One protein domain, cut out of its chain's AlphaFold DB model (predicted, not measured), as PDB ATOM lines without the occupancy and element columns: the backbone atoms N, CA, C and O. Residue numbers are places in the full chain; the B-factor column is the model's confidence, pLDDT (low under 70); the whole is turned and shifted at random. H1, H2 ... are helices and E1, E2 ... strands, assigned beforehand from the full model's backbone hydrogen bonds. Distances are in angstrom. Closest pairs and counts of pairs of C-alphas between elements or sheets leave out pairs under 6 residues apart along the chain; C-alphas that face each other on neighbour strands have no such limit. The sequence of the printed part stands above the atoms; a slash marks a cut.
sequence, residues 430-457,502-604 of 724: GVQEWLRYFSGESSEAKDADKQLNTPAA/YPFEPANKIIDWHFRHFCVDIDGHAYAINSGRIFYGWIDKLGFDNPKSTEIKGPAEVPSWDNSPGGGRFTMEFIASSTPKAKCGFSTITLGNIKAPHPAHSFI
ATOM      1  N   GLY A 430       5.549  24.489 -35.145       95.50
ATOM      2  CA  GLY A 430       5.843  24.765 -36.552       95.50
ATOM      3  C   GLY A 430       4.599  25.014 -37.413       95.50
ATOM      4  O   GLY A 430       4.632  25.868 -38.297       95.50
ATOM      5  N   VAL A 431       3.486  24.321 -37.139       96.75
ATOM      6  CA  VAL A 431       2.197  24.538 -37.820       96.75
ATOM      7  C   VAL A 431       1.582  25.874 -37.399       96.75
ATOM      8  O   VAL A 431       1.092  26.607 -38.256       96.75
ATOM      9  N   GLN A 432       1.665  26.247 -36.117       95.88
ATOM     10  CA  GLN A 432       1.203  27.564 -35.651       95.88
ATOM     11  C   GLN A 432       1.935  28.711 -36.372       95.88
ATOM     12  O   GLN A 432       1.302  29.678 -36.797       95.88
ATOM     13  N   GLU A 433       3.258  28.605 -36.539       94.38
ATOM     14  CA  GLU A 433       4.055  29.590 -37.289       94.38
ATOM     15  C   GLU A 433       3.734  29.582 -38.790       94.38
ATOM     16  O   GLU A 433       3.667  30.646 -39.404       94.38
ATOM     17  N   TRP A 434       3.473  28.408 -39.377       93.81
ATOM     18  CA  TRP A 434       3.060  28.292 -40.779       93.81
ATOM     19  C   TRP A 434       1.744  29.034 -41.039       93.81
ATOM     20  O   TRP A 434       1.680  29.886 -41.926       93.81
ATOM     21  N   LEU A 435       0.719  28.783 -40.217       93.31
ATOM     22  CA  LEU A 435      -0.584  29.452 -40.326       93.31
ATOM     23  C   LEU A 435      -0.438  30.968 -40.160       93.31
ATOM     24  O   LEU A 435      -0.955  31.745 -40.962       93.31
ATOM     25  N   ARG A 436       0.353  31.396 -39.171       92.50
ATOM     26  CA  ARG A 436       0.670  32.805 -38.937       92.50
ATOM     27  C   ARG A 436       1.367  33.459 -40.132       92.50
ATOM     28  O   ARG A 436       1.058  34.601 -40.463       92.50
ATOM     29  N   TYR A 437       2.318  32.778 -40.763       90.00
ATOM     30  CA  TYR A 437       3.071  33.324 -41.891       90.00
ATOM     31  C   TYR A 437       2.180  33.538 -43.125       90.00
ATOM     32  O   TYR A 437       2.259  34.590 -43.760       90.00
ATOM     33  N   PHE A 438       1.285  32.589 -43.421       88.50
ATOM     34  CA  PHE A 438       0.392  32.644 -44.587       88.50
ATOM     35  C   PHE A 438      -0.956  33.344 -44.332       88.50
ATOM     36  O   PHE A 438      -1.729  33.538 -45.269       88.50
ATOM     37  N   SER A 439      -1.225  33.819 -43.110       90.31
ATOM     38  CA  SER A 439      -2.487  34.486 -42.738       90.31
ATOM     39  C   SER A 439      -2.789  35.776 -43.523       90.31
ATOM     40  O   SER A 439      -3.891  36.318 -43.450       90.31
ATOM     41  N   GLY A 440      -1.786  36.348 -44.198       87.06
ATOM     42  CA  GLY A 440      -1.951  37.517 -45.065       87.06
ATOM     43  C   GLY A 440      -2.606  37.196 -46.409       87.06
ATOM     44  O   GLY A 440      -3.272  38.075 -46.963       87.06
ATOM     45  N   GLU A 441      -2.446  35.951 -46.871       84.44
ATOM     46  CA  GLU A 441      -2.764  35.483 -48.226       84.44
ATOM     47  C   GLU A 441      -3.822  34.368 -48.253       84.44
ATOM     48  O   GLU A 441      -4.497  34.209 -49.259       84.44
ATOM     49  N   SER A 442      -4.016  33.626 -47.156       87.00
ATOM     50  CA  SER A 442      -5.075  32.613 -47.030       87.00
ATOM     51  C   SER A 442      -6.076  33.004 -45.944       87.00
ATOM     52  O   SER A 442      -5.703  33.259 -44.794       87.00
ATOM     53  N   SER A 443      -7.361  33.018 -46.310       87.88
ATOM     54  CA  SER A 443      -8.464  33.261 -45.374       87.88
ATOM     55  C   SER A 443      -8.540  32.179 -44.291       87.88
ATOM     56  O   SER A 443      -8.732  32.479 -43.120       87.88
ATOM     57  N   GLU A 444      -8.263  30.932 -44.658       86.75
ATOM     58  CA  GLU A 444      -8.223  29.774 -43.775       86.75
ATOM     59  C   GLU A 444      -7.083  29.877 -42.768       86.75
ATOM     60  O   GLU A 444      -7.288  29.663 -41.575       86.75
ATOM     61  N   ALA A 445      -5.882  30.238 -43.232       89.56
ATOM     62  CA  ALA A 445      -4.740  30.460 -42.355       89.56
ATOM     63  C   ALA A 445      -4.993  31.641 -41.402       89.56
ATOM     64  O   ALA A 445      -4.604  31.595 -40.235       89.56
ATOM     65  N   LYS A 446      -5.688  32.685 -41.879       89.88
ATOM     66  CA  LYS A 446      -6.116  33.831 -41.068       89.88
ATOM     67  C   LYS A 446      -7.112  33.441 -39.984       89.88
ATOM     68  O   LYS A 446      -6.935  33.856 -38.839       89.88
ATOM     69  N   ASP A 447      -8.118  32.651 -40.327       87.88
ATOM     70  CA  ASP A 447      -9.115  32.184 -39.369       87.88
ATOM     71  C   ASP A 447      -8.477  31.243 -38.347       87.88
ATOM     72  O   ASP A 447      -8.643  31.450 -37.148       87.88
ATOM     73  N   ALA A 448      -7.645  30.297 -38.783       90.38
ATOM     74  CA  ALA A 448      -6.919  29.410 -37.881       90.38
ATOM     75  C   ALA A 448      -5.968  30.178 -36.937       90.38
ATOM     76  O   ALA A 448      -5.937  29.893 -35.741       90.38
ATOM     77  N   ASP A 449      -5.235  31.192 -37.423       92.38
ATOM     78  CA  ASP A 449      -4.404  32.052 -36.563       92.38
ATOM     79  C   ASP A 449      -5.257  32.848 -35.560       92.38
ATOM     80  O   ASP A 449      -4.858  33.001 -34.404       92.38
ATOM     81  N   LYS A 450      -6.452  33.312 -35.954       91.88
ATOM     82  CA  LYS A 450      -7.407  33.951 -35.034       91.88
ATOM     83  C   LYS A 450      -7.868  32.968 -33.952       91.88
ATOM     84  O   LYS A 450      -7.816  33.323 -32.776       91.88
ATOM     85  N   GLN A 451      -8.256  31.748 -34.331       91.69
ATOM     86  CA  GLN A 451      -8.704  30.701 -33.403       91.69
ATOM     87  C   GLN A 451      -7.608  30.307 -32.405       91.69
ATOM     88  O   GLN A 451      -7.876  30.215 -31.214       91.69
ATOM     89  N   LEU A 452      -6.353  30.163 -32.850       93.94
ATOM     90  CA  LEU A 452      -5.212  29.883 -31.963       93.94
ATOM     91  C   LEU A 452      -4.992  30.975 -30.905       93.94
ATOM     92  O   LEU A 452      -4.392  30.720 -29.863       93.94
ATOM     93  N   ASN A 453      -5.458  32.197 -31.169       94.12
ATOM     94  CA  ASN A 453      -5.235  33.349 -30.308       94.12
ATOM     95  C   ASN A 453      -6.372  33.666 -29.336       94.12
ATOM     96  O   ASN A 453      -6.217  34.635 -28.578       94.12
ATOM     97  N   THR A 454      -7.455  32.883 -29.330       95.75
ATOM     98  CA  THR A 454      -8.557  33.035 -28.370       95.75
ATOM     99  C   THR A 454      -8.120  32.663 -26.944       95.75
ATOM    100  O   THR A 454      -7.121  31.949 -26.771       95.75
ATOM    101  N   PRO A 455      -8.817  33.163 -25.904       96.69
ATOM    102  CA  PRO A 455      -8.498  32.840 -24.516       96.69
ATOM    103  C   PRO A 455      -8.435  31.334 -24.232       96.69
ATOM    104  O   PRO A 455      -7.391  30.864 -23.771       96.69
ATOM    105  N   ALA A 456      -9.473  30.561 -24.574       97.44
ATOM    106  CA  ALA A 456      -9.497  29.116 -24.327       97.44
ATOM    107  C   ALA A 456      -8.364  28.376 -25.050       97.44
ATOM    108  O   ALA A 456      -7.712  27.518 -24.453       97.44
ATOM    109  N   ALA A 457      -8.075  28.722 -26.311       97.00
ATOM    110  CA  ALA A 457      -6.986  28.091 -27.057       97.00
ATOM    111  C   ALA A 457      -5.633  28.314 -26.362       97.00
ATOM    112  O   ALA A 457      -4.874  27.367 -26.161       97.00
ATOM    113  N   TYR A 502       2.377   8.784 -32.844       96.19
ATOM    114  CA  TYR A 502       2.243   8.962 -34.290       96.19
ATOM    115  C   TYR A 502       3.572   8.638 -34.993       96.19
ATOM    116  O   TYR A 502       4.639   8.828 -34.409       96.19
ATOM    117  N   PRO A 503       3.545   8.153 -36.249       95.31
ATOM    118  CA  PRO A 503       4.718   7.576 -36.907       95.31
ATOM    119  C   PRO A 503       5.652   8.641 -37.515       95.31
ATOM    120  O   PRO A 503       5.886   8.655 -38.725       95.31
ATOM    121  N   PHE A 504       6.168   9.548 -36.684       96.62
ATOM    122  CA  PHE A 504       7.211  10.520 -37.027       96.62
ATOM    123  C   PHE A 504       8.008  10.924 -35.791       96.62
ATOM    124  O   PHE A 504       7.525  10.773 -34.678       96.62
ATOM    125  N   GLU A 505       9.211  11.454 -35.986       95.12
ATOM    126  CA  GLU A 505      10.123  11.848 -34.904       95.12
ATOM    127  C   GLU A 505      10.242  13.378 -34.770       95.12
ATOM    128  O   GLU A 505       9.958  14.108 -35.732       95.12
ATOM    129  N   PRO A 506      10.730  13.900 -33.625       94.62
ATOM    130  CA  PRO A 506      11.193  15.280 -33.516       94.62
ATOM    131  C   PRO A 506      12.041  15.722 -34.715       94.62
ATOM    132  O   PRO A 506      12.825  14.949 -35.270       94.62
ATOM    133  N   ALA A 507      11.909  16.990 -35.108       95.06
ATOM    134  CA  ALA A 507      12.591  17.587 -36.262       95.06
ATOM    135  C   ALA A 507      12.238  16.997 -37.640       95.06
ATOM    136  O   ALA A 507      12.738  17.497 -38.651       95.06
ATOM    137  N   ASN A 508      11.372  15.980 -37.734       96.94
ATOM    138  CA  ASN A 508      10.830  15.564 -39.027       96.94
ATOM    139  C   ASN A 508       9.998  16.696 -39.627       96.94
ATOM    140  O   ASN A 508       9.356  17.475 -38.921       96.94
ATOM    141  N   LYS A 509      10.019  16.794 -40.954       96.88
ATOM    142  CA  LYS A 509       9.203  17.765 -41.671       96.88
ATOM    143  C   LYS A 509       7.753  17.272 -41.692       96.88
ATOM    144  O   LYS A 509       7.488  16.176 -42.170       96.88
ATOM    145  N   ILE A 510       6.834  18.088 -41.185       97.25
ATOM    146  CA  ILE A 510       5.399  17.769 -41.076       97.25
ATOM    147  C   ILE A 510       4.551  18.550 -42.089       97.25
ATOM    148  O   ILE A 510       3.495  18.069 -42.484       97.25
ATOM    149  N   ILE A 511       5.049  19.693 -42.580       96.81
ATOM    150  CA  ILE A 511       4.553  20.379 -43.783       96.81
ATOM    151  C   ILE A 511       5.743  20.651 -44.699       96.81
ATOM    152  O   ILE A 511       6.728  21.251 -44.263       96.81
ATOM    153  N   ASP A 512       5.649  20.222 -45.957       94.88
ATOM    154  CA  ASP A 512       6.647  20.462 -47.000       94.88
ATOM    155  C   ASP A 512       6.021  21.195 -48.174       94.88
ATOM    156  O   ASP A 512       5.333  20.595 -49.005       94.88
ATOM    157  N   TRP A 513       6.285  22.492 -48.257       92.31
ATOM    158  CA  TRP A 513       5.979  23.259 -49.447       92.31
ATOM    159  C   TRP A 513       7.267  23.801 -50.041       92.31
ATOM    160  O   TRP A 513       7.894  24.695 -49.479       92.31
ATOM    161  N   HIS A 514       7.672  23.225 -51.168       88.88
ATOM    162  CA  HIS A 514       8.821  23.670 -51.939       88.88
ATOM    163  C   HIS A 514       8.403  23.847 -53.390       88.88
ATOM    164  O   HIS A 514       7.968  22.893 -54.042       88.88
ATOM    165  N   PHE A 515       8.576  25.058 -53.894       82.81
ATOM    166  CA  PHE A 515       8.302  25.387 -55.277       82.81
ATOM    167  C   PHE A 515       9.379  26.311 -55.818       82.81
ATOM    168  O   PHE A 515       9.843  27.211 -55.116       82.81
ATOM    169  N   ARG A 516       9.793  26.068 -57.060       78.31
ATOM    170  CA  ARG A 516      10.759  26.899 -57.770       78.31
ATOM    171  C   ARG A 516      10.264  27.167 -59.178       78.31
ATOM    172  O   ARG A 516       9.932  26.225 -59.900       78.31
ATOM    173  N   HIS A 517      10.223  28.433 -59.561       72.12
ATOM    174  CA  HIS A 517       9.839  28.879 -60.889       72.12
ATOM    175  C   HIS A 517      10.377  30.282 -61.146       72.12
ATOM    176  O   HIS A 517      10.398  31.119 -60.254       72.12
ATOM    177  N   PHE A 518      10.667  30.604 -62.409       64.12
ATOM    178  CA  PHE A 518      11.137  31.936 -62.824       64.12
ATOM    179  C   PHE A 518      10.301  33.111 -62.262       64.12
ATOM    180  O   PHE A 518      10.829  34.201 -62.072       64.12
ATOM    181  N   CYS A 519       9.007  32.904 -61.991       66.81
ATOM    182  CA  CYS A 519       8.130  33.957 -61.479       66.81
ATOM    183  C   CYS A 519       7.893  33.920 -59.991       66.81
ATOM    184  O   CYS A 519       7.452  34.926 -59.448       66.81
ATOM    185  N   VAL A 520       8.067  32.776 -59.351       76.19
ATOM    186  CA  VAL A 520       7.924  32.702 -57.911       76.19
ATOM    187  C   VAL A 520       8.598  31.443 -57.407       76.19
ATOM    188  O   VAL A 520       8.346  30.339 -57.890       76.19
ATOM    189  N   ASP A 521       9.417  31.640 -56.396       80.19
ATOM    190  CA  ASP A 521      10.005  30.601 -55.596       80.19
ATOM    191  C   ASP A 521       9.395  30.666 -54.191       80.19
ATOM    192  O   ASP A 521       9.220  31.747 -53.628       80.19
ATOM    193  N   ILE A 522       9.037  29.508 -53.633       84.62
ATOM    194  CA  ILE A 522       8.378  29.395 -52.327       84.62
ATOM    195  C   ILE A 522       9.023  28.277 -51.518       84.62
ATOM    196  O   ILE A 522       9.210  27.159 -52.005       84.62
ATOM    197  N   ASP A 523       9.312  28.572 -50.257       89.25
ATOM    198  CA  ASP A 523       9.433  27.585 -49.197       89.25
ATOM    199  C   ASP A 523       8.436  27.889 -48.079       89.25
ATOM    200  O   ASP A 523       8.337  29.017 -47.595       89.25
ATOM    201  N   GLY A 524       7.738  26.855 -47.630       92.06
ATOM    202  CA  GLY A 524       6.865  26.885 -46.466       92.06
ATOM    203  C   GLY A 524       6.973  25.560 -45.733       92.06
ATOM    204  O   GLY A 524       6.153  24.667 -45.938       92.06
ATOM    205  N   HIS A 525       7.999  25.425 -44.895       95.62
ATOM    206  CA  HIS A 525       8.308  24.189 -44.181       95.62
ATOM    207  C   HIS A 525       7.944  24.311 -42.707       95.62
ATOM    208  O   HIS A 525       8.415  25.230 -42.034       95.62
ATOM    209  N   ALA A 526       7.184  23.348 -42.191       97.00
ATOM    210  CA  ALA A 526       6.985  23.158 -40.756       97.00
ATOM    211  C   ALA A 526       7.614  21.835 -40.317       97.00
ATOM    212  O   ALA A 526       7.558  20.837 -41.043       97.00
ATOM    213  N   TYR A 527       8.191  21.823 -39.122       97.12
ATOM    214  CA  TYR A 527       8.853  20.660 -38.543       97.12
ATOM    215  C   TYR A 527       8.251  20.342 -37.177       97.12
ATOM    216  O   TYR A 527       7.845  21.251 -36.448       97.12
ATOM    217  N   ALA A 528       8.229  19.053 -36.840       97.00
ATOM    218  CA  ALA A 528       7.867  18.579 -35.514       97.00
ATOM    219  C   ALA A 528       8.788  19.194 -34.449       97.00
ATOM    220  O   ALA A 528       9.978  19.437 -34.699       97.00
ATOM    221  N   ILE A 529       8.237  19.441 -33.264       95.06
ATOM    222  CA  ILE A 529       8.859  20.155 -32.155       95.06
ATOM    223  C   ILE A 529      10.250  19.599 -31.843       95.06
ATOM    224  O   ILE A 529      10.463  18.399 -31.695       95.06
ATOM    225  N   ASN A 530      11.230  20.498 -31.811       92.44
ATOM    226  CA  ASN A 530      12.628  20.223 -31.500       92.44
ATOM    227  C   ASN A 530      13.328  21.547 -31.139       92.44
ATOM    228  O   ASN A 530      12.756  22.616 -31.341       92.44
ATOM    229  N   SER A 531      14.567  21.502 -30.645       90.44
ATOM    230  CA  SER A 531      15.343  22.710 -30.300       90.44
ATOM    231  C   SER A 531      16.001  23.410 -31.501       90.44
ATOM    232  O   SER A 531      16.519  24.522 -31.385       90.44
ATOM    233  N   GLY A 532      16.019  22.754 -32.658       91.94
ATOM    234  CA  GLY A 532      16.448  23.304 -33.936       91.94
ATOM    235  C   GLY A 532      15.311  24.032 -34.649       91.94
ATOM    236  O   GLY A 532      14.491  24.707 -34.034       91.94
ATOM    237  N   ARG A 533      15.286  23.941 -35.978       93.06
ATOM    238  CA  ARG A 533      14.295  24.618 -36.822       93.06
ATOM    239  C   ARG A 533      12.918  23.965 -36.654       93.06
ATOM    240  O   ARG A 533      12.795  22.756 -36.822       93.06
ATOM    241  N   ILE A 534      11.895  24.777 -36.386       95.00
ATOM    242  CA  ILE A 534      10.480  24.357 -36.356       95.00
ATOM    243  C   ILE A 534       9.662  24.977 -37.491       95.00
ATOM    244  O   ILE A 534       8.658  24.406 -37.904       95.00
ATOM    245  N   PHE A 535      10.118  26.101 -38.049       95.31
ATOM    246  CA  PHE A 535       9.503  26.726 -39.216       95.31
ATOM    247  C   PHE A 535      10.551  27.400 -40.103       95.31
ATOM    248  O   PHE A 535      11.520  27.985 -39.610       95.31
ATOM    249  N   TYR A 536      10.343  27.321 -41.417       93.56
ATOM    250  CA  TYR A 536      11.065  28.107 -42.409       93.56
ATOM    251  C   TYR A 536      10.114  28.547 -43.519       93.56
ATOM    252  O   TYR A 536       9.566  27.709 -44.235       93.56
ATOM    253  N   GLY A 537       9.955  29.859 -43.660       90.44
ATOM    254  CA  GLY A 537       9.209  30.498 -44.733       90.44
ATOM    255  C   GLY A 537      10.144  31.335 -45.591       90.44
ATOM    256  O   GLY A 537      10.967  32.080 -45.060       90.44
ATOM    257  N   TRP A 538      10.028  31.230 -46.905       86.25
ATOM    258  CA  TRP A 538      10.759  32.068 -47.847       86.25
ATOM    259  C   TRP A 538       9.938  32.225 -49.122       86.25
ATOM    260  O   TRP A 538       9.294  31.284 -49.575       86.25
ATOM    261  N   ILE A 539       9.926  33.433 -49.674       80.62
ATOM    262  CA  ILE A 539       9.290  33.711 -50.954       80.62
ATOM    263  C   ILE A 539      10.140  34.706 -51.734       80.62
ATOM    264  O   ILE A 539      10.642  35.682 -51.172       80.62
ATOM    265  N   ASP A 540      10.260  34.462 -53.027       76.19
ATOM    266  CA  ASP A 540      10.818  35.394 -53.996       76.19
ATOM    267  C   ASP A 540       9.899  35.389 -55.211       76.19
ATOM    268  O   ASP A 540       9.633  34.335 -55.775       76.19
ATOM    269  N   LYS A 541       9.362  36.546 -55.597       71.44
ATOM    270  CA  LYS A 541       8.520  36.673 -56.788       71.44
ATOM    271  C   LYS A 541       9.355  37.331 -57.874       71.44
ATOM    272  O   LYS A 541       9.828  38.439 -57.672       71.44
ATOM    273  N   LEU A 542       9.472  36.678 -59.032       65.94
ATOM    274  CA  LEU A 542      10.091  37.178 -60.267       65.94
ATOM    275  C   LEU A 542      11.572  37.589 -60.106       65.94
ATOM    276  O   LEU A 542      12.075  38.406 -60.884       65.94
ATOM    277  N   GLY A 543      12.268  36.998 -59.125       56.81
ATOM    278  CA  GLY A 543      13.671  37.286 -58.820       56.81
ATOM    279  C   GLY A 543      13.878  38.729 -58.373       56.81
ATOM    280  O   GLY A 543      14.874  39.338 -58.765       56.81
ATOM    281  N   PHE A 544      12.892  39.302 -57.677       60.25
ATOM    282  CA  PHE A 544      12.934  40.687 -57.231       60.25
ATOM    283  C   PHE A 544      13.590  40.773 -55.844       60.25
ATOM    284  O   PHE A 544      13.113  40.195 -54.864       60.25
ATOM    285  N   ASP A 545      14.697  41.506 -55.755       46.62
ATOM    286  CA  ASP A 545      15.635  41.504 -54.633       46.62
ATOM    287  C   ASP A 545      15.056  42.215 -53.392       46.62
ATOM    288  O   ASP A 545      15.254  43.412 -53.172       46.62
ATOM    289  N   ASN A 546      14.346  41.453 -52.550       52.72
ATOM    290  CA  ASN A 546      14.464  41.479 -51.080       52.72
ATOM    291  C   ASN A 546      13.797  40.233 -50.445       52.72
ATOM    292  O   ASN A 546      12.850  40.382 -49.660       52.72
ATOM    293  N   PRO A 547      14.219  38.998 -50.789       57.09
ATOM    294  CA  PRO A 547      13.634  37.796 -50.208       57.09
ATOM    295  C   PRO A 547      13.751  37.807 -48.678       57.09
ATOM    296  O   PRO A 547      14.842  37.700 -48.113       57.09
ATOM    297  N   LYS A 548      12.619  37.907 -47.978       65.19
ATOM    298  CA  LYS A 548      12.581  37.813 -46.516       65.19
ATOM    299  C   LYS A 548      12.359  36.362 -46.123       65.19
ATOM    300  O   LYS A 548      11.229  35.886 -46.097       65.19
ATOM    301  N   SER A 549      13.439  35.654 -45.804       79.19
ATOM    302  CA  SER A 549      13.315  34.368 -45.118       79.19
ATOM    303  C   SER A 549      12.947  34.593 -43.654       79.19
ATOM    304  O   SER A 549      13.585  35.393 -42.967       79.19
ATOM    305  N   THR A 550      11.977  33.839 -43.158       87.75
ATOM    306  CA  THR A 550      11.676  33.714 -41.734       87.75
ATOM    307  C   THR A 550      12.075  32.317 -41.288       87.75
ATOM    308  O   THR A 550      11.511  31.338 -41.761       87.75
ATOM    309  N   GLU A 551      13.025  32.216 -40.363       91.69
ATOM    310  CA  GLU A 551      13.350  30.962 -39.682       91.69
ATOM    311  C   GLU A 551      12.977  31.087 -38.209       91.69
ATOM    312  O   GLU A 551      13.399  32.032 -37.543       91.69
ATOM    313  N   ILE A 552      12.224  30.112 -37.699       91.69
ATOM    314  CA  ILE A 552      11.901  30.008 -36.276       91.69
ATOM    315  C   ILE A 552      12.509  28.722 -35.732       91.69
ATOM    316  O   ILE A 552      12.360  27.639 -36.314       91.69
ATOM    317  N   LYS A 553      13.191  28.854 -34.594       91.88
ATOM    318  CA  LYS A 553      13.714  27.731 -33.820       91.88
ATOM    319  C   LYS A 553      12.790  27.414 -32.661       91.88
ATOM    320  O   LYS A 553      12.180  28.317 -32.091       91.88
ATOM    321  N   GLY A 554      12.688  26.135 -32.330       89.31
ATOM    322  CA  GLY A 554      11.930  25.719 -31.169       89.31
ATOM    323  C   GLY A 554      12.669  26.013 -29.862       89.31
ATOM    324  O   GLY A 554      13.865  26.322 -29.856       89.31
ATOM    325  N   PRO A 555      11.945  25.958 -28.740       87.00
ATOM    326  CA  PRO A 555      12.516  26.105 -27.405       87.00
ATOM    327  C   PRO A 555      13.594  25.053 -27.109       87.00
ATOM    328  O   PRO A 555      13.545  23.921 -27.595       87.00
ATOM    329  N   ALA A 556      14.552  25.420 -26.256       79.44
ATOM    330  CA  ALA A 556      15.471  24.452 -25.672       79.44
ATOM    331  C   ALA A 556      14.692  23.519 -24.730       79.44
ATOM    332  O   ALA A 556      13.948  24.004 -23.882       79.44
ATOM    333  N   GLU A 557      14.880  22.206 -24.891       77.69
ATOM    334  CA  GLU A 557      14.358  21.166 -23.989       77.69
ATOM    335  C   GLU A 557      12.825  21.137 -23.858       77.69
ATOM    336  O   GLU A 557      12.260  21.383 -22.794       77.69
ATOM    337  N   VAL A 558      12.139  20.778 -24.947       82.62
ATOM    338  CA  VAL A 558      10.695  20.505 -24.931       82.62
ATOM    339  C   VAL A 558      10.415  19.046 -25.297       82.62
ATOM    340  O   VAL A 558      10.989  18.560 -26.274       82.62
ATOM    341  N   PRO A 559       9.561  18.339 -24.527       84.31
ATOM    342  CA  PRO A 559       9.140  16.979 -24.848       84.31
ATOM    343  C   PRO A 559       8.474  16.880 -26.223       84.31
ATOM    344  O   PRO A 559       7.935  17.859 -26.738       84.31
ATOM    345  N   SER A 560       8.464  15.685 -26.809       89.12
ATOM    346  CA  SER A 560       7.863  15.474 -28.125       89.12
ATOM    347  C   SER A 560       6.338  15.363 -28.048       89.12
ATOM    348  O   SER A 560       5.772  14.274 -28.069       89.12
ATOM    349  N   TRP A 561       5.670  16.511 -27.920       94.19
ATOM    350  CA  TRP A 561       4.205  16.601 -27.889       94.19
ATOM    351  C   TRP A 561       3.565  16.205 -29.222       94.19
ATOM    352  O   TRP A 561       2.499  15.603 -29.232       94.19
ATOM    353  N   ASP A 562       4.223  16.503 -30.344       97.38
ATOM    354  CA  ASP A 562       3.635  16.372 -31.684       97.38
ATOM    355  C   ASP A 562       3.277  14.939 -32.065       97.38
ATOM    356  O   ASP A 562       2.238  14.708 -32.685       97.38
ATOM    357  N   ASN A 563       4.108  13.981 -31.670       96.69
ATOM    358  CA  ASN A 563       3.958  12.573 -32.017       96.69
ATOM    359  C   ASN A 563       3.617  11.685 -30.815       96.69
ATOM    360  O   ASN A 563       3.704  10.469 -30.950       96.69
ATOM    361  N   SER A 564       3.250  12.235 -29.654       96.25
ATOM    362  CA  SER A 564       2.907  11.404 -28.493       96.25
ATOM    363  C   SER A 564       1.696  10.494 -28.778       96.25
ATOM    364  O   SER A 564       0.917  10.771 -29.690       96.25
ATOM    365  N   PRO A 565       1.466   9.424 -28.003       96.38
ATOM    366  CA  PRO A 565       0.168   8.748 -27.975       96.38
ATOM    367  C   PRO A 565      -0.907   9.764 -27.588       96.38
ATOM    368  O   PRO A 565      -0.668  10.583 -26.694       96.38
ATOM    369  N   GLY A 566      -2.050   9.761 -28.269       96.25
ATOM    370  CA  GLY A 566      -3.064  10.792 -28.074       96.25
ATOM    371  C   GLY A 566      -4.181  10.816 -29.112       96.25
ATOM    372  O   GLY A 566      -4.007  10.349 -30.244       96.25
ATOM    373  N   GLY A 567      -5.309  11.411 -28.718       97.38
ATOM    374  CA  GLY A 567      -6.406  11.755 -29.615       97.38
ATOM    375  C   GLY A 567      -5.900  12.661 -30.737       97.38
ATOM    376  O   GLY A 567      -5.242  13.677 -30.488       97.38
ATOM    377  N   GLY A 568      -6.131  12.242 -31.975       96.62
ATOM    378  CA  GLY A 568      -5.503  12.806 -33.165       96.62
ATOM    379  C   GLY A 568      -6.265  13.936 -33.819       96.62
ATOM    380  O   GLY A 568      -7.492  13.991 -33.767       96.62
ATOM    381  N   ARG A 569      -5.529  14.798 -34.524       95.62
ATOM    382  CA  ARG A 569      -6.119  15.763 -35.456       95.62
ATOM    383  C   ARG A 569      -5.362  15.784 -36.780       95.62
ATOM    384  O   ARG A 569      -4.138  15.902 -36.803       95.62
ATOM    385  N   PHE A 570      -6.101  15.730 -37.887       95.50
ATOM    386  CA  PHE A 570      -5.595  15.730 -39.269       95.50
ATOM    387  C   PHE A 570      -5.235  17.138 -39.781       95.50
ATOM    388  O   PHE A 570      -5.555  17.531 -40.902       95.50
ATOM    389  N   THR A 571      -4.600  17.958 -38.938       94.12
ATOM    390  CA  THR A 571      -4.324  19.364 -39.276       94.12
ATOM    391  C   THR A 571      -3.334  19.507 -40.429       94.12
ATOM    392  O   THR A 571      -3.508  20.396 -41.263       94.12
ATOM    393  N   MET A 572      -2.319  18.641 -40.520       95.06
ATOM    394  CA  MET A 572      -1.361  18.730 -41.622       95.06
ATOM    395  C   MET A 572      -1.993  18.344 -42.957       95.06
ATOM    396  O   MET A 572      -1.775  19.042 -43.946       95.06
ATOM    397  N   GLU A 573      -2.817  17.295 -42.988       93.44
ATOM    398  CA  GLU A 573      -3.586  16.923 -44.181       93.44
ATOM    399  C   GLU A 573      -4.542  18.037 -44.617       93.44
ATOM    400  O   GLU A 573      -4.584  18.383 -45.797       93.44
ATOM    401  N   PHE A 574      -5.241  18.666 -43.669       88.38
ATOM    402  CA  PHE A 574      -6.099  19.813 -43.969       88.38
ATOM    403  C   PHE A 574      -5.320  20.953 -44.645       88.38
ATOM    404  O   PHE A 574      -5.795  21.511 -45.633       88.38
ATOM    405  N   ILE A 575      -4.108  21.273 -44.176       89.19
ATOM    406  CA  ILE A 575      -3.242  22.273 -44.825       89.19
ATOM    407  C   ILE A 575      -2.813  21.797 -46.225       89.19
ATOM    408  O   ILE A 575      -2.888  22.561 -47.187       89.19
ATOM    409  N   ALA A 576      -2.408  20.532 -46.355       87.56
ATOM    410  CA  ALA A 576      -1.953  19.938 -47.613       87.56
ATOM    411  C   ALA A 576      -3.057  19.765 -48.667       87.56
ATOM    412  O   ALA A 576      -2.754  19.655 -49.854       87.56
ATOM    413  N   SER A 577      -4.332  19.783 -48.264       82.69
ATOM    414  CA  SER A 577      -5.471  19.752 -49.191       82.69
ATOM    415  C   SER A 577      -5.590  21.015 -50.056       82.69
ATOM    416  O   SER A 577      -6.323  21.017 -51.042       82.69
ATOM    417  N   SER A 578      -4.853  22.080 -49.718       73.44
ATOM    418  CA  SER A 578      -4.789  23.301 -50.518       73.44
ATOM    419  C   SER A 578      -3.799  23.149 -51.677       73.44
ATOM    420  O   SER A 578      -2.688  22.646 -51.499       73.44
ATOM    421  N   THR A 579      -4.157  23.659 -52.857       69.12
ATOM    422  CA  THR A 579      -3.318  23.654 -54.069       69.12
ATOM    423  C   THR A 579      -3.043  25.084 -54.549       69.12
ATOM    424  O   THR A 579      -3.698  25.576 -55.470       69.12
ATOM    425  N   PRO A 580      -2.061  25.783 -53.946       74.94
ATOM    426  CA  PRO A 580      -1.799  27.178 -54.269       74.94
ATOM    427  C   PRO A 580      -1.290  27.348 -55.704       74.94
ATOM    428  O   PRO A 580      -0.578  26.502 -56.252       74.94
ATOM    429  N   LYS A 581      -1.620  28.481 -56.312       69.00
ATOM    430  CA  LYS A 581      -1.277  28.891 -57.674       69.00
ATOM    431  C   LYS A 581      -0.842  30.355 -57.698       69.00
ATOM    432  O   LYS A 581      -1.226  31.166 -56.857       69.00
ATOM    433  N   ALA A 582      -0.048  30.713 -58.698       65.56
ATOM    434  CA  ALA A 582       0.233  32.110 -59.005       65.56
ATOM    435  C   ALA A 582       0.216  32.335 -60.511       65.56
ATOM    436  O   ALA A 582       0.507  31.437 -61.305       65.56
ATOM    437  N   LYS A 583      -0.064  33.573 -60.908       62.12
ATOM    438  CA  LYS A 583       0.185  34.028 -62.271       62.12
ATOM    439  C   LYS A 583       1.669  34.322 -62.460       62.12
ATOM    440  O   LYS A 583       2.307  34.988 -61.645       62.12
ATOM    441  N   CYS A 584       2.212  33.790 -63.548       58.41
ATOM    442  CA  CYS A 584       3.609  33.898 -63.924       58.41
ATOM    443  C   CYS A 584       3.721  34.350 -65.377       58.41
ATOM    444  O   CYS A 584       3.725  33.521 -66.290       58.41
ATOM    445  N   GLY A 585       3.790  35.667 -65.592       59.47
ATOM    446  CA  GLY A 585       3.771  36.257 -66.931       59.47
ATOM    447  C   GLY A 585       2.610  35.710 -67.764       59.47
ATOM    448  O   GLY A 585       1.460  36.059 -67.535       59.47
ATOM    449  N   PHE A 586       2.934  34.795 -68.682       47.88
ATOM    450  CA  PHE A 586       2.058  34.250 -69.718       47.88
ATOM    451  C   PHE A 586       1.187  33.060 -69.291       47.88
ATOM    452  O   PHE A 586       0.342  32.616 -70.064       47.88
ATOM    453  N   SER A 587       1.391  32.515 -68.090       51.28
ATOM    454  CA  SER A 587       0.745  31.270 -67.654       51.28
ATOM    455  C   SER A 587       0.353  31.295 -66.180       51.28
ATOM    456  O   SER A 587       1.087  31.824 -65.344       51.28
ATOM    457  N   THR A 588      -0.776  30.668 -65.843       64.00
ATOM    458  CA  THR A 588      -1.061  30.258 -64.461       64.00
ATOM    459  C   THR A 588      -0.200  29.043 -64.145       64.00
ATOM    460  O   THR A 588      -0.256  28.043 -64.860       64.00
ATOM    461  N   ILE A 589       0.596  29.125 -63.083       66.25
ATOM    462  CA  ILE A 589       1.416  28.009 -62.615       66.25
ATOM    463  C   ILE A 589       0.858  27.486 -61.295       66.25
ATOM    464  O   ILE A 589       0.541  28.251 -60.383       66.25
ATOM    465  N   THR A 590       0.740  26.164 -61.197       74.00
ATOM    466  CA  THR A 590       0.463  25.504 -59.917       74.00
ATOM    467  C   THR A 590       1.747  25.544 -59.101       74.00
ATOM    468  O   THR A 590       2.780  25.082 -59.585       74.00
ATOM    469  N   LEU A 591       1.697  26.067 -57.878       72.12
ATOM    470  CA  LEU A 591       2.862  26.279 -57.008       72.12
ATOM    471  C   LEU A 591       3.321  24.990 -56.321       72.12
ATOM    472  O   LEU A 591       3.797  25.009 -55.187       72.12
ATOM    473  N   GLY A 592       3.164  23.857 -57.002       71.19
ATOM    474  CA  GLY A 592       3.300  22.533 -56.415       71.19
ATOM    475  C   GLY A 592       2.240  22.247 -55.347       71.19
ATOM    476  O   GLY A 592       1.509  23.123 -54.892       71.19
ATOM    477  N   ASN A 593       2.166  20.983 -54.942       80.38
ATOM    478  CA  ASN A 593       1.310  20.587 -53.832       80.38
ATOM    479  C   ASN A 593       2.037  20.874 -52.519       80.38
ATOM    480  O   ASN A 593       3.211  20.512 -52.373       80.38
ATOM    481  N   ILE A 594       1.326  21.455 -51.554       88.12
ATOM    482  CA  ILE A 594       1.751  21.396 -50.158       88.12
ATOM    483  C   ILE A 594       1.663  19.926 -49.744       88.12
ATOM    484  O   ILE A 594       0.634  19.283 -49.937       88.12
ATOM    485  N   LYS A 595       2.746  19.358 -49.219       92.56
ATOM    486  CA  LYS A 595       2.757  17.964 -48.768       92.56
ATOM    487  C   LYS A 595       2.653  17.912 -47.253       92.56
ATOM    488  O   LYS A 595       3.342  18.654 -46.558       92.56
ATOM    489  N   ALA A 596       1.870  16.959 -46.765       94.44
ATOM    490  CA  ALA A 596       1.865  16.524 -45.376       94.44
ATOM    491  C   ALA A 596       2.444  15.103 -45.315       94.44
ATOM    492  O   ALA A 596       1.697  14.143 -45.503       94.44
ATOM    493  N   PRO A 597       3.767  14.930 -45.103       95.56
ATOM    494  CA  PRO A 597       4.375  13.600 -44.974       95.56
ATOM    495  C   PRO A 597       3.734  12.760 -43.862       95.56
ATOM    496  O   PRO A 597       3.732  11.533 -43.928       95.56
ATOM    497  N   HIS A 598       3.165  13.443 -42.867       95.62
ATOM    498  CA  HIS A 598       2.395  12.873 -41.776       95.62
ATOM    499  C   HIS A 598       1.064  13.636 -41.701       95.62
ATOM    500  O   HIS A 598       1.099  14.855 -41.528       95.62
ATOM    501  N   PRO A 599      -0.095  12.975 -41.871       94.19
ATOM    502  CA  PRO A 599      -1.375  13.669 -42.034       94.19
ATOM    503  C   PRO A 599      -1.946  14.204 -40.711       94.19
ATOM    504  O   PRO A 599      -2.586  15.258 -40.697       94.19
ATOM    505  N   ALA A 600      -1.659  13.521 -39.597       96.19
ATOM    506  CA  ALA A 600      -2.165  13.835 -38.265       96.19
ATOM    507  C   ALA A 600      -1.052  13.962 -37.219       96.19
ATOM    508  O   ALA A 600       0.033  13.396 -37.372       96.19
ATOM    509  N   HIS A 601      -1.346  14.703 -36.153       97.75
ATOM    510  CA  HIS A 601      -0.522  14.823 -34.951       97.75
ATOM    511  C   HIS A 601      -1.341  14.458 -33.708       97.75
ATOM    512  O   HIS A 601      -2.575  14.452 -33.744       97.75
ATOM    513  N   SER A 602      -0.648  14.229 -32.593       97.75
ATOM    514  CA  SER A 602      -1.267  14.147 -31.271       97.75
ATOM    515  C   SER A 602      -1.834  15.512 -30.899       97.75
ATOM    516  O   SER A 602      -1.079  16.488 -30.803       97.75
ATOM    517  N   PHE A 603      -3.157  15.608 -30.761       98.00
ATOM    518  CA  PHE A 603      -3.839  16.819 -30.302       98.00
ATOM    519  C   PHE A 603      -4.044  16.774 -28.789       98.00
ATOM    520  O   PHE A 603      -3.670  17.724 -28.105       98.00
ATOM    521  N   ILE A 604      -4.547  15.660 -28.249       98.06
ATOM    522  CA  ILE A 604      -4.664  15.442 -26.801       98.06
ATOM    523  C   ILE A 604      -3.842  14.214 -26.419       98.06
ATOM    524  O   ILE A 604      -4.293  13.092 -26.649       98.06
TER     525      ILE A 604
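Overview. This is residues 430 to 457 and 502 to 604 of the 724 residues of the protein "DUF676 domain-containing protein" of Calditrichaeota bacterium (UniProt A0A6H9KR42). A long sheet of four antiparallel strands, E1 to E4, makes a wall with one face bare; helix H1 packs along its other face, and H2 packs on H1, away from the sheet. Two small strand pairs lie toward opposite ends of the long axis: the hairpin E6 and E7 at one, E5 with E8 at the other. You will count 131 printed residues with three named helices and eight named strands, in the order H1 H2 E1 E2 E3 E4 E5 H3 E6 E7 E8. The class is mixed, helices and strands; the whole is compact, with a radius of gyration of the C-alphas of 15.4 A, and elongated, spanning 49 by 30 by 26 A.

Arrangement. Start with H1, residues 430 to 438, which touches H2, residues 443 to 452, at a steep tilt of 47 degrees, opposite ways; their closest C-alphas, of Leu 435 and Ala 445, are 4.7 A apart. Past the cut, E1, residues 509 to 515, E2, 520 to 527, E3, 533 to 541, and E4, 550 to 553, form a meander, each strand the antiparallel neighbour of the one before. Look for N 513 and O 524 at 3.2 A between E1 and E2, N 523 and O 538 at 2.8 A between E2 and E3, and N 537 and O 550 at 2.9 A between E3 and E4. H1 is on this sheet at a height of 8.2 A, over E2 and E3, along the strands at 11 degrees to E3 on the local plane; the closest C-alphas of H1 and E2 are those of Gly 430 and Ala 526, 4.6 A. H2 is not on it. Further on, E5, residues 566 to 569, has E8, residues 601 to 604, as antiparallel neighbour, with N 567 and O 604 2.9 A apart. H3, residues 571 to 576, is also on the large sheet; its closest C-alpha to E1 is Met 572, 6.5 A from that of Ile 511. With H1 and H3 on one face, sheet and helices make two layers. E6, residues 581 to 584, and E7, residues 587 to 590, form a hairpin, with N 584 and O 587 2.9 A apart. In H1, H2 and H3 every O i to N i+4 pair is within hydrogen-bond range.

Along the chain. Find C-alpha 430 at (5.843, 24.765, -36.552), where H1 begins; it is 12.5 A long, and H2 14.2 A. E1 measures 15.6 A, E2 22.8 A and E3 24.0 A, the last from C-alpha 533 at (14.295, 24.618, -36.822). E8 ends at C-alpha 604, (-4.664, 15.442, -26.801).

Size, cuts and confidence. The two C-alphas farthest apart, of Glu 557 and Phe 586, are 49.1 A apart. Residues 458 to 501 are not printed, and the gap from C-alpha 457 to C-alpha 502 is 22.4 A. The link from E4 to E5 is long, 12 residues. The mean pLDDT of the printed part is 86.0; it is under 70 at residues 518 to 519, 542 to 548, 579 and 581 to 589.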